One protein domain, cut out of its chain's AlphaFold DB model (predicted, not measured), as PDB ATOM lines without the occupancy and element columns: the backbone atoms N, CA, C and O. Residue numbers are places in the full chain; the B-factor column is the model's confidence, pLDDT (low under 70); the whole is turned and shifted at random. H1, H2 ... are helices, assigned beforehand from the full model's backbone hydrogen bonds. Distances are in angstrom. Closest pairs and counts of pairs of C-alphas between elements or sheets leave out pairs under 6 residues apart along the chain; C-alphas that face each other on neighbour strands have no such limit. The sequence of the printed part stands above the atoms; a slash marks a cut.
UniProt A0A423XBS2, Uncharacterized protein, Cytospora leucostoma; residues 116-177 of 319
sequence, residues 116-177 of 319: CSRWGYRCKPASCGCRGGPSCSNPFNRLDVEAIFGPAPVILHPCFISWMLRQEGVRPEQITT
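AT A GLANCE: This is residues 116 to 177 of the 319 residues of an uncharacterized protein of Cytospora leucostoma (UniProt A0A423XBS2). This domain has little regular structure: a long looped stretch, residues 116 to 144, runs out to Gly 129 and folds back, followed by two short helices, H1 and H2, set apart from each other. After H2, residues 167 to 177 fold back toward the level of H1. The printed part has 62 residues with two named helices, H1 then H2, and no named strand; the class is all helix, though the named elements hold only 14 residues. It is compact, with a radius of gyration of the C-alphas of 11.5 A, and spans 29 by 28 by 20 A.

HOW THE PARTS SIT: H1, residues 145 to 149, and H2, residues 158 to 166, are apart, with no C-alpha of the one within 8 A of the other. In both, every O i to N i+4 pair is within hydrogen-bond range.

IN THESE COORDINATES: Residues 116 to 144 hold no named element. H1 begins at C-alpha 145 (190.493, 248.228, 181.675) and is 5.9 A long from first to last C-alpha. H2 is 12.4 A long and ends at C-alpha 166 (198.600, 243.326, 197.028).

THE WHOLE: The C-alphas of Gly 129 and Thr 177, the two farthest apart, are 30.7 A apart. The printed part has no cut. The link from H1 to H2, 8 residues, is short. The mean pLDDT of the printed part is 91.9, and no printed residue is under 70.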
ATOM      1  N   CYS A 116     204.223 253.954 187.061       91.88
ATOM      2  CA  CYS A 116     203.013 253.580 186.327       91.88
ATOM      3  C   CYS A 116     202.064 252.729 187.181       91.88
ATOM      4  O   CYS A 116     200.898 253.081 187.321       91.88
ATOM      5  N   SER A 117     202.564 251.653 187.796       92.62
ATOM      6  CA  SER A 117     201.728 250.740 188.580       92.62
ATOM      7  C   SER A 117     201.182 251.393 189.851       92.62
ATOM      8  O   SER A 117     200.026 251.172 190.199       92.62
ATOM      9  N   ARG A 118     201.954 252.281 190.491       91.00
ATOM     10  CA  ARG A 118     201.510 253.069 191.653       91.00
ATOM     11  C   ARG A 118     200.303 253.960 191.353       91.00
ATOM     12  O   ARG A 118     199.517 254.231 192.252       91.00
ATOM     13  N   TRP A 119     200.160 254.392 190.105       90.19
ATOM     14  CA  TRP A 119     199.063 255.243 189.645       90.19
ATOM     15  C   TRP A 119     198.019 254.490 188.811       90.19
ATOM     16  O   TRP A 119     197.151 255.112 188.209       90.19
ATOM     17  N   GLY A 120     198.080 253.153 188.767       92.88
ATOM     18  CA  GLY A 120     197.115 252.343 188.018       92.88
ATOM     19  C   GLY A 120     197.269 252.415 186.499       92.88
ATOM     20  O   GLY A 120     196.360 252.031 185.767       92.88
ATOM     21  N   TYR A 121     198.403 252.909 185.999       92.75
ATOM     22  CA  TYR A 121     198.672 253.032 184.571       92.75
ATOM     23  C   TYR A 121     199.403 251.814 184.017       92.75
ATOM     24  O   TYR A 121     200.253 251.202 184.672       92.75
ATOM     25  N   ARG A 122     199.142 251.523 182.741       93.12
ATOM     26  CA  ARG A 122     199.911 250.553 181.951       93.12
ATOM     27  C   ARG A 122     201.291 251.132 181.637       93.12
ATOM     28  O   ARG A 122     201.417 252.303 181.275       93.12
ATOM     29  N   CYS A 123     202.330 250.313 181.739       92.69
ATOM     30  CA  CYS A 123     203.659 250.672 181.252       92.69
ATOM     31  C   CYS A 123     203.639 250.702 179.718       92.69
ATOM     32  O   CYS A 123     203.379 249.679 179.086       92.69
ATOM     33  N   LYS A 124     203.957 251.846 179.101       92.06
ATOM     34  CA  LYS A 124     204.063 251.924 177.636       92.06
ATOM     35  C   LYS A 124     205.419 251.363 177.180       92.06
ATOM     36  O   LYS A 124     206.442 251.763 177.738       92.06
ATOM     37  N   PRO A 125     205.474 250.511 176.139       90.50
ATOM     38  CA  PRO A 125     206.733 249.966 175.624       90.50
ATOM     39  C   PRO A 125     207.777 251.026 175.253       90.50
ATOM     40  O   PRO A 125     208.965 250.828 175.470       90.50
ATOM     41  N   ALA A 126     207.333 252.177 174.743       90.19
ATOM     42  CA  ALA A 126     208.222 253.267 174.344       90.19
ATOM     43  C   ALA A 126     208.836 254.046 175.524       90.19
ATOM     44  O   ALA A 126     209.829 254.740 175.339       90.19
ATOM     45  N   SER A 127     208.232 253.975 176.716       89.19
ATOM     46  CA  SER A 127     208.533 254.869 177.847       89.19
ATOM     47  C   SER A 127     208.945 254.125 179.122       89.19
ATOM     48  O   SER A 127     209.326 254.744 180.113       89.19
ATOM     49  N   CYS A 128     208.816 252.802 179.115       89.62
ATOM     50  CA  CYS A 128     209.172 251.920 180.210       89.62
ATOM     51  C   CYS A 128     210.574 251.368 179.970       89.62
ATOM     52  O   CYS A 128     210.832 250.836 178.890       89.62
ATOM     53  N   GLY A 129     211.458 251.417 180.968       86.44
ATOM     54  CA  GLY A 129     212.800 250.833 180.837       86.44
ATOM     55  C   GLY A 129     212.787 249.328 180.517       86.44
ATOM     56  O   GLY A 129     213.633 248.849 179.767       86.44
ATOM     57  N   CYS A 130     211.738 248.605 180.927       88.44
ATOM     58  CA  CYS A 130     211.511 247.203 180.553       88.44
ATOM     59  C   CYS A 130     210.951 247.006 179.135       88.44
ATOM     60  O   CYS A 130     210.682 245.877 178.732       88.44
ATOM     61  N   ARG A 131     210.698 248.091 178.393       86.38
ATOM     62  CA  ARG A 131     210.133 248.123 177.033       86.38
ATOM     63  C   ARG A 131     208.822 247.351 176.855       86.38
ATOM     64  O   ARG A 131     208.500 246.913 175.756       86.38
ATOM     65  N   GLY A 132     208.062 247.166 177.937       80.62
ATOM     66  CA  GLY A 132     206.866 246.315 177.931       80.62
ATOM     67  C   GLY A 132     207.157 244.840 177.620       80.62
ATOM     68  O   GLY A 132     206.246 244.118 177.230       80.62
ATOM     69  N   GLY A 133     208.413 244.407 177.763       85.12
ATOM     70  CA  GLY A 133     208.831 243.027 177.563       85.12
ATOM     71  C   GLY A 133     208.290 242.073 178.636       85.12
ATOM     72  O   GLY A 133     207.608 242.502 179.571       85.12
ATOM     73  N   PRO A 134     208.617 240.773 178.539       85.12
ATOM     74  CA  PRO A 134     208.105 239.739 179.443       85.12
ATOM     75  C   PRO A 134     208.494 239.952 180.914       85.12
ATOM     76  O   PRO A 134     207.760 239.521 181.798       85.12
ATOM     77  N   SER A 135     209.591 240.668 181.182       87.56
ATOM     78  CA  SER A 135     210.025 241.051 182.533       87.56
ATOM     79  C   SER A 135     209.163 242.152 183.170       87.56
ATOM     80  O   SER A 135     209.202 242.349 184.386       87.56
ATOM     81  N   CYS A 136     208.352 242.871 182.382       91.44
ATOM     82  CA  CYS A 136     207.477 243.930 182.874       91.44
ATOM     83  C   CYS A 136     206.247 243.338 183.575       91.44
ATOM     84  O   CYS A 136     205.226 243.034 182.957       91.44
ATOM     85  N   SER A 137     206.335 243.237 184.894       92.31
ATOM     86  CA  SER A 137     205.328 242.644 185.777       92.31
ATOM     87  C   SER A 137     204.373 243.682 186.372       92.31
ATOM     88  O   SER A 137     203.818 243.482 187.449       92.31
ATOM     89  N   ASN A 138     204.158 244.806 185.679       93.56
ATOM     90  CA  ASN A 138     203.099 245.739 186.051       93.56
ATOM     91  C   ASN A 138     201.730 245.055 185.825       93.56
ATOM     92  O   ASN A 138     201.396 244.770 184.668       93.56
ATOM     93  N   PRO A 139     200.915 244.820 186.873       94.50
ATOM     94  CA  PRO A 139     199.656 244.083 186.744       94.50
ATOM     95  C   PRO A 139     198.655 244.765 185.805       94.50
ATOM     96  O   PRO A 139     197.892 244.091 185.114       94.50
ATOM     97  N   PHE A 140     198.704 246.094 185.687       94.94
ATOM     98  CA  PHE A 140     197.810 246.850 184.809       94.94
ATOM     99  C   PHE A 140     198.091 246.604 183.320       94.94
ATOM    100  O   PHE A 140     197.211 246.804 182.489       94.94
ATOM    101  N   ASN A 141     199.272 246.096 182.943       93.31
ATOM    102  CA  ASN A 141     199.537 245.721 181.550       93.31
ATOM    103  C   ASN A 141     198.631 244.582 181.069       93.31
ATOM    104  O   ASN A 141     198.318 244.531 179.880       93.31
ATOM    105  N   ARG A 142     198.223 243.690 181.977       93.75
ATOM    106  CA  ARG A 142     197.383 242.518 181.683       93.75
ATOM    107  C   ARG A 142     195.909 242.732 182.020       93.75
ATOM    108  O   ARG A 142     195.082 241.905 181.656       93.75
ATOM    109  N   LEU A 143     195.591 243.828 182.703       95.44
ATOM    110  CA  LEU A 143     194.223 244.211 183.008       95.44
ATOM    111  C   LEU A 143     193.575 244.843 181.771       95.44
ATOM    112  O   LEU A 143     194.067 245.852 181.253       95.44
ATOM    113  N   ASP A 144     192.463 244.275 181.317       96.19
ATOM    114  CA  ASP A 144     191.651 244.861 180.253       96.19
ATOM    115  C   ASP A 144     190.691 245.904 180.842       96.19
ATOM    116  O   ASP A 144     189.534 245.633 181.162       96.19
ATOM    117  N   VAL A 145     191.223 247.107 181.062       95.06
ATOM    118  CA  VAL A 145     190.493 248.228 181.675       95.06
ATOM    119  C   VAL A 145     189.235 248.578 180.872       95.06
ATOM    120  O   VAL A 145     188.196 248.854 181.465       95.06
ATOM    121  N   GLU A 146     189.303 248.521 179.543       95.88
ATOM    122  CA  GLU A 146     188.174 248.833 178.666       95.88
ATOM    123  C   GLU A 146     187.085 247.756 178.742       95.88
ATOM    124  O   GLU A 146     185.908 248.078 178.898       95.88
ATOM    125  N   ALA A 147     187.449 246.471 178.736       96.38
ATOM    126  CA  ALA A 147     186.462 245.412 178.926       96.38
ATOM    127  C   ALA A 147     185.792 245.488 180.309       96.38
ATOM    128  O   ALA A 147     184.595 245.226 180.430       96.38
ATOM    129  N   ILE A 148     186.536 245.868 181.354       96.81
ATOM    130  CA  ILE A 148     186.026 245.919 182.731       96.81
ATOM    131  C   ILE A 148     185.135 247.138 182.976       96.81
ATOM    132  O   ILE A 148     184.081 246.988 183.594       96.81
ATOM    133  N   PHE A 149     185.554 248.322 182.521       95.81
ATOM    134  CA  PHE A 149     184.929 249.609 182.855       95.81
ATOM    135  C   PHE A 149     184.226 250.284 181.670       95.81
ATOM    136  O   PHE A 149     183.706 251.393 181.816       95.81
ATOM    137  N   GLY A 150     184.197 249.642 180.505       95.31
ATOM    138  CA  GLY A 150     183.657 250.196 179.268       95.31
ATOM    139  C   GLY A 150     184.663 251.061 178.488       95.31
ATOM    140  O   GLY A 150     185.764 251.332 178.967       95.31
ATOM    141  N   PRO A 151     184.272 251.534 177.290       94.69
ATOM    142  CA  PRO A 151     185.161 252.203 176.329       94.69
ATOM    143  C   PRO A 151     185.612 253.603 176.752       94.69
ATOM    144  O   PRO A 151     186.609 254.122 176.254       94.69
ATOM    145  N   ALA A 152     184.883 254.249 177.664       91.25
ATOM    146  CA  ALA A 152     185.239 255.586 178.108       91.25
ATOM    147  C   ALA A 152     186.513 255.541 178.977       91.25
ATOM    148  O   ALA A 152     186.582 254.706 179.887       91.25
ATOM    149  N   PRO A 153     187.478 256.461 178.782       91.00
ATOM    150  CA  PRO A 153     188.671 256.545 179.616       91.00
ATOM    151  C   PRO A 153     188.331 256.585 181.110       91.00
ATOM    152  O   PRO A 153     187.316 257.159 181.519       91.00
ATOM    153  N   VAL A 154     189.176 255.958 181.929       92.06
ATOM    154  CA  VAL A 154     189.022 255.927 183.389       92.06
ATOM    155  C   VAL A 154     190.335 256.215 184.087       92.06
ATOM    156  O   VAL A 154     191.401 255.778 183.657       92.06
ATOM    157  N   ILE A 155     190.227 256.905 185.215       91.88
ATOM    158  CA  ILE A 155     191.284 257.002 186.215       91.88
ATOM    159  C   ILE A 155     190.890 256.050 187.338       91.88
ATOM    160  O   ILE A 155     189.812 256.194 187.913       91.88
ATOM    161  N   LEU A 156     191.722 255.053 187.628       94.19
ATOM    162  CA  LEU A 156     191.423 254.069 188.668       94.19
ATOM    163  C   LEU A 156     191.539 254.698 190.058       94.19
ATOM    164  O   LEU A 156     192.441 255.490 190.330       94.19
ATOM    165  N   HIS A 157     190.640 254.309 190.957       93.69
ATOM    166  CA  HIS A 157     190.670 254.764 192.337       93.69
ATOM    167  C   HIS A 157     191.900 254.177 193.064       93.69
ATOM    168  O   HIS A 157     192.168 252.976 192.933       93.69
ATOM    169  N   PRO A 158     192.637 254.956 193.884       93.69
ATOM    170  CA  PRO A 158     193.844 254.475 194.572       93.69
ATOM    171  C   PRO A 158     193.628 253.240 195.458       93.69
ATOM    172  O   PRO A 158     194.536 252.421 195.618       93.69
ATOM    173  N   CYS A 159     192.414 253.075 195.992       94.38
ATOM    174  CA  CYS A 159     192.033 251.885 196.750       94.38
ATOM    175  C   CYS A 159     192.049 250.617 195.887       94.38
ATOM    176  O   CYS A 159     192.670 249.623 196.263       94.38
ATOM    177  N   PHE A 160     191.455 250.679 194.692       95.62
ATOM    178  CA  PHE A 160     191.483 249.576 193.733       95.62
ATOM    179  C   PHE A 160     192.909 249.282 193.264       95.62
ATOM    180  O   PHE A 160     193.319 248.124 193.213       95.62
ATOM    181  N   ILE A 161     193.700 250.330 193.011       95.62
ATOM    182  CA  ILE A 161     195.110 250.188 192.636       95.62
ATOM    183  C   ILE A 161     195.891 249.448 193.727       95.62
ATOM    184  O   ILE A 161     196.602 248.487 193.447       95.62
ATOM    185  N   SER A 162     195.730 249.858 194.985       95.00
ATOM    186  CA  SER A 162     196.430 249.234 196.111       95.00
ATOM    187  C   SER A 162     195.991 247.791 196.329       95.00
ATOM    188  O   SER A 162     196.832 246.945 196.613       95.00
ATOM    189  N   TRP A 163     194.700 247.487 196.166       95.25
ATOM    190  CA  TRP A 163     194.201 246.115 196.222       95.25
ATOM    191  C   TRP A 163     194.830 245.244 195.132       95.25
ATOM    192  O   TRP A 163     195.364 244.186 195.461       95.25
ATOM    193  N   MET A 164     194.854 245.719 193.879       95.19
ATOM    194  CA  MET A 164     195.487 245.035 192.743       95.19
ATOM    195  C   MET A 164     196.960 244.709 193.010       95.19
ATOM    196  O   MET A 164     197.410 243.604 192.725       95.19
ATOM    197  N   LEU A 165     197.709 245.661 193.575       93.38
ATOM    198  CA  LEU A 165     199.137 245.497 193.863       93.38
ATOM    199  C   LEU A 165     199.428 244.514 195.007       93.38
ATOM    200  O   LEU A 165     200.542 244.005 195.085       93.38
ATOM    201  N   ARG A 166     198.457 244.250 195.889       92.62
ATOM    202  CA  ARG A 166     198.600 243.326 197.028       92.62
ATOM    203  C   ARG A 166     198.181 241.894 196.724       92.62
ATOM    204  O   ARG A 166     198.374 241.030 197.572       92.62
ATOM    205  N   GLN A 167     197.545 241.636 195.584       88.62
ATOM    206  CA  GLN A 167     197.032 240.301 195.320       88.62
ATOM    207  C   GLN A 167     198.173 239.317 195.034       88.62
ATOM    208  O   GLN A 167     198.699 239.255 193.922       88.62
ATOM    209  N   GLU A 168     198.511 238.495 196.023       82.69
ATOM    210  CA  GLU A 168     199.368 237.327 195.834       82.69
ATOM    211  C   GLU A 168     198.556 236.233 195.123       82.69
ATOM    212  O   GLU A 168     197.740 235.536 195.718       82.69
ATOM    213  N   GLY A 169     198.725 236.113 193.804       78.19
ATOM    214  CA  GLY A 169     198.146 235.019 193.015       78.19
ATOM    215  C   GLY A 169     196.864 235.340 192.243       78.19
ATOM    216  O   GLY A 169     196.441 234.516 191.428       78.19
ATOM    217  N   VAL A 170     196.270 236.530 192.400       81.06
ATOM    218  CA  VAL A 170     195.235 236.969 191.448       81.06
ATOM    219  C   VAL A 170     195.921 237.366 190.153       81.06
ATOM    220  O   VAL A 170     196.732 238.289 190.107       81.06
ATOM    221  N   ARG A 171     195.581 236.659 189.080       90.94
ATOM    222  CA  ARG A 171     196.038 236.992 187.735       90.94
ATOM    223  C   ARG A 171     195.190 238.148 187.198       90.94
ATOM    224  O   ARG A 171     193.983 237.948 187.047       90.94
ATOM    225  N   PRO A 172     195.765 239.326 186.897       92.81
ATOM    226  CA  PRO A 172     194.997 240.478 186.420       92.81
ATOM    227  C   PRO A 172     194.130 240.170 185.195       92.81
ATOM    228  O   PRO A 172     193.016 240.666 185.093       92.81
ATOM    229  N   GLU A 173     194.591 239.285 184.310       94.00
ATOM    230  CA  GLU A 173     193.852 238.820 183.132       94.00
ATOM    231  C   GLU A 173     192.571 238.019 183.448       94.00
ATOM    232  O   GLU A 173     191.739 237.808 182.569       94.00
ATOM    233  N   GLN A 174     192.395 237.546 184.685       94.38
ATOM    234  CA  GLN A 174     191.174 236.861 185.127       94.38
ATOM    235  C   GLN A 174     190.142 237.813 185.734       94.38
ATOM    236  O   GLN A 174     189.003 237.410 185.988       94.38
ATOM    237  N   ILE A 175     190.529 239.063 185.983       95.38
ATOM    238  CA  ILE A 175     189.635 240.073 186.525       95.38
ATOM    239  C   ILE A 175     188.745 240.545 185.381       95.38
ATOM    240  O   ILE A 175     189.194 241.163 184.423       95.38
ATOM    241  N   THR A 176     187.465 240.212 185.479       96.44
ATOM    242  CA  THR A 176     186.433 240.570 184.502       96.44
ATOM    243  C   THR A 176     185.387 241.463 185.156       96.44
ATOM    244  O   THR A 176     185.261 241.473 186.384       96.44
ATOM    245  N   THR A 177     184.571 242.150 184.350       96.06
ATOM    246  CA  THR A 177     183.377 242.876 184.820       96.06
ATOM    247  C   THR A 177     182.541 242.000 185.750       96.06
ATOM    248  O   THR A 177     182.214 242.389 186.868       96.06
TER     249      THR A 177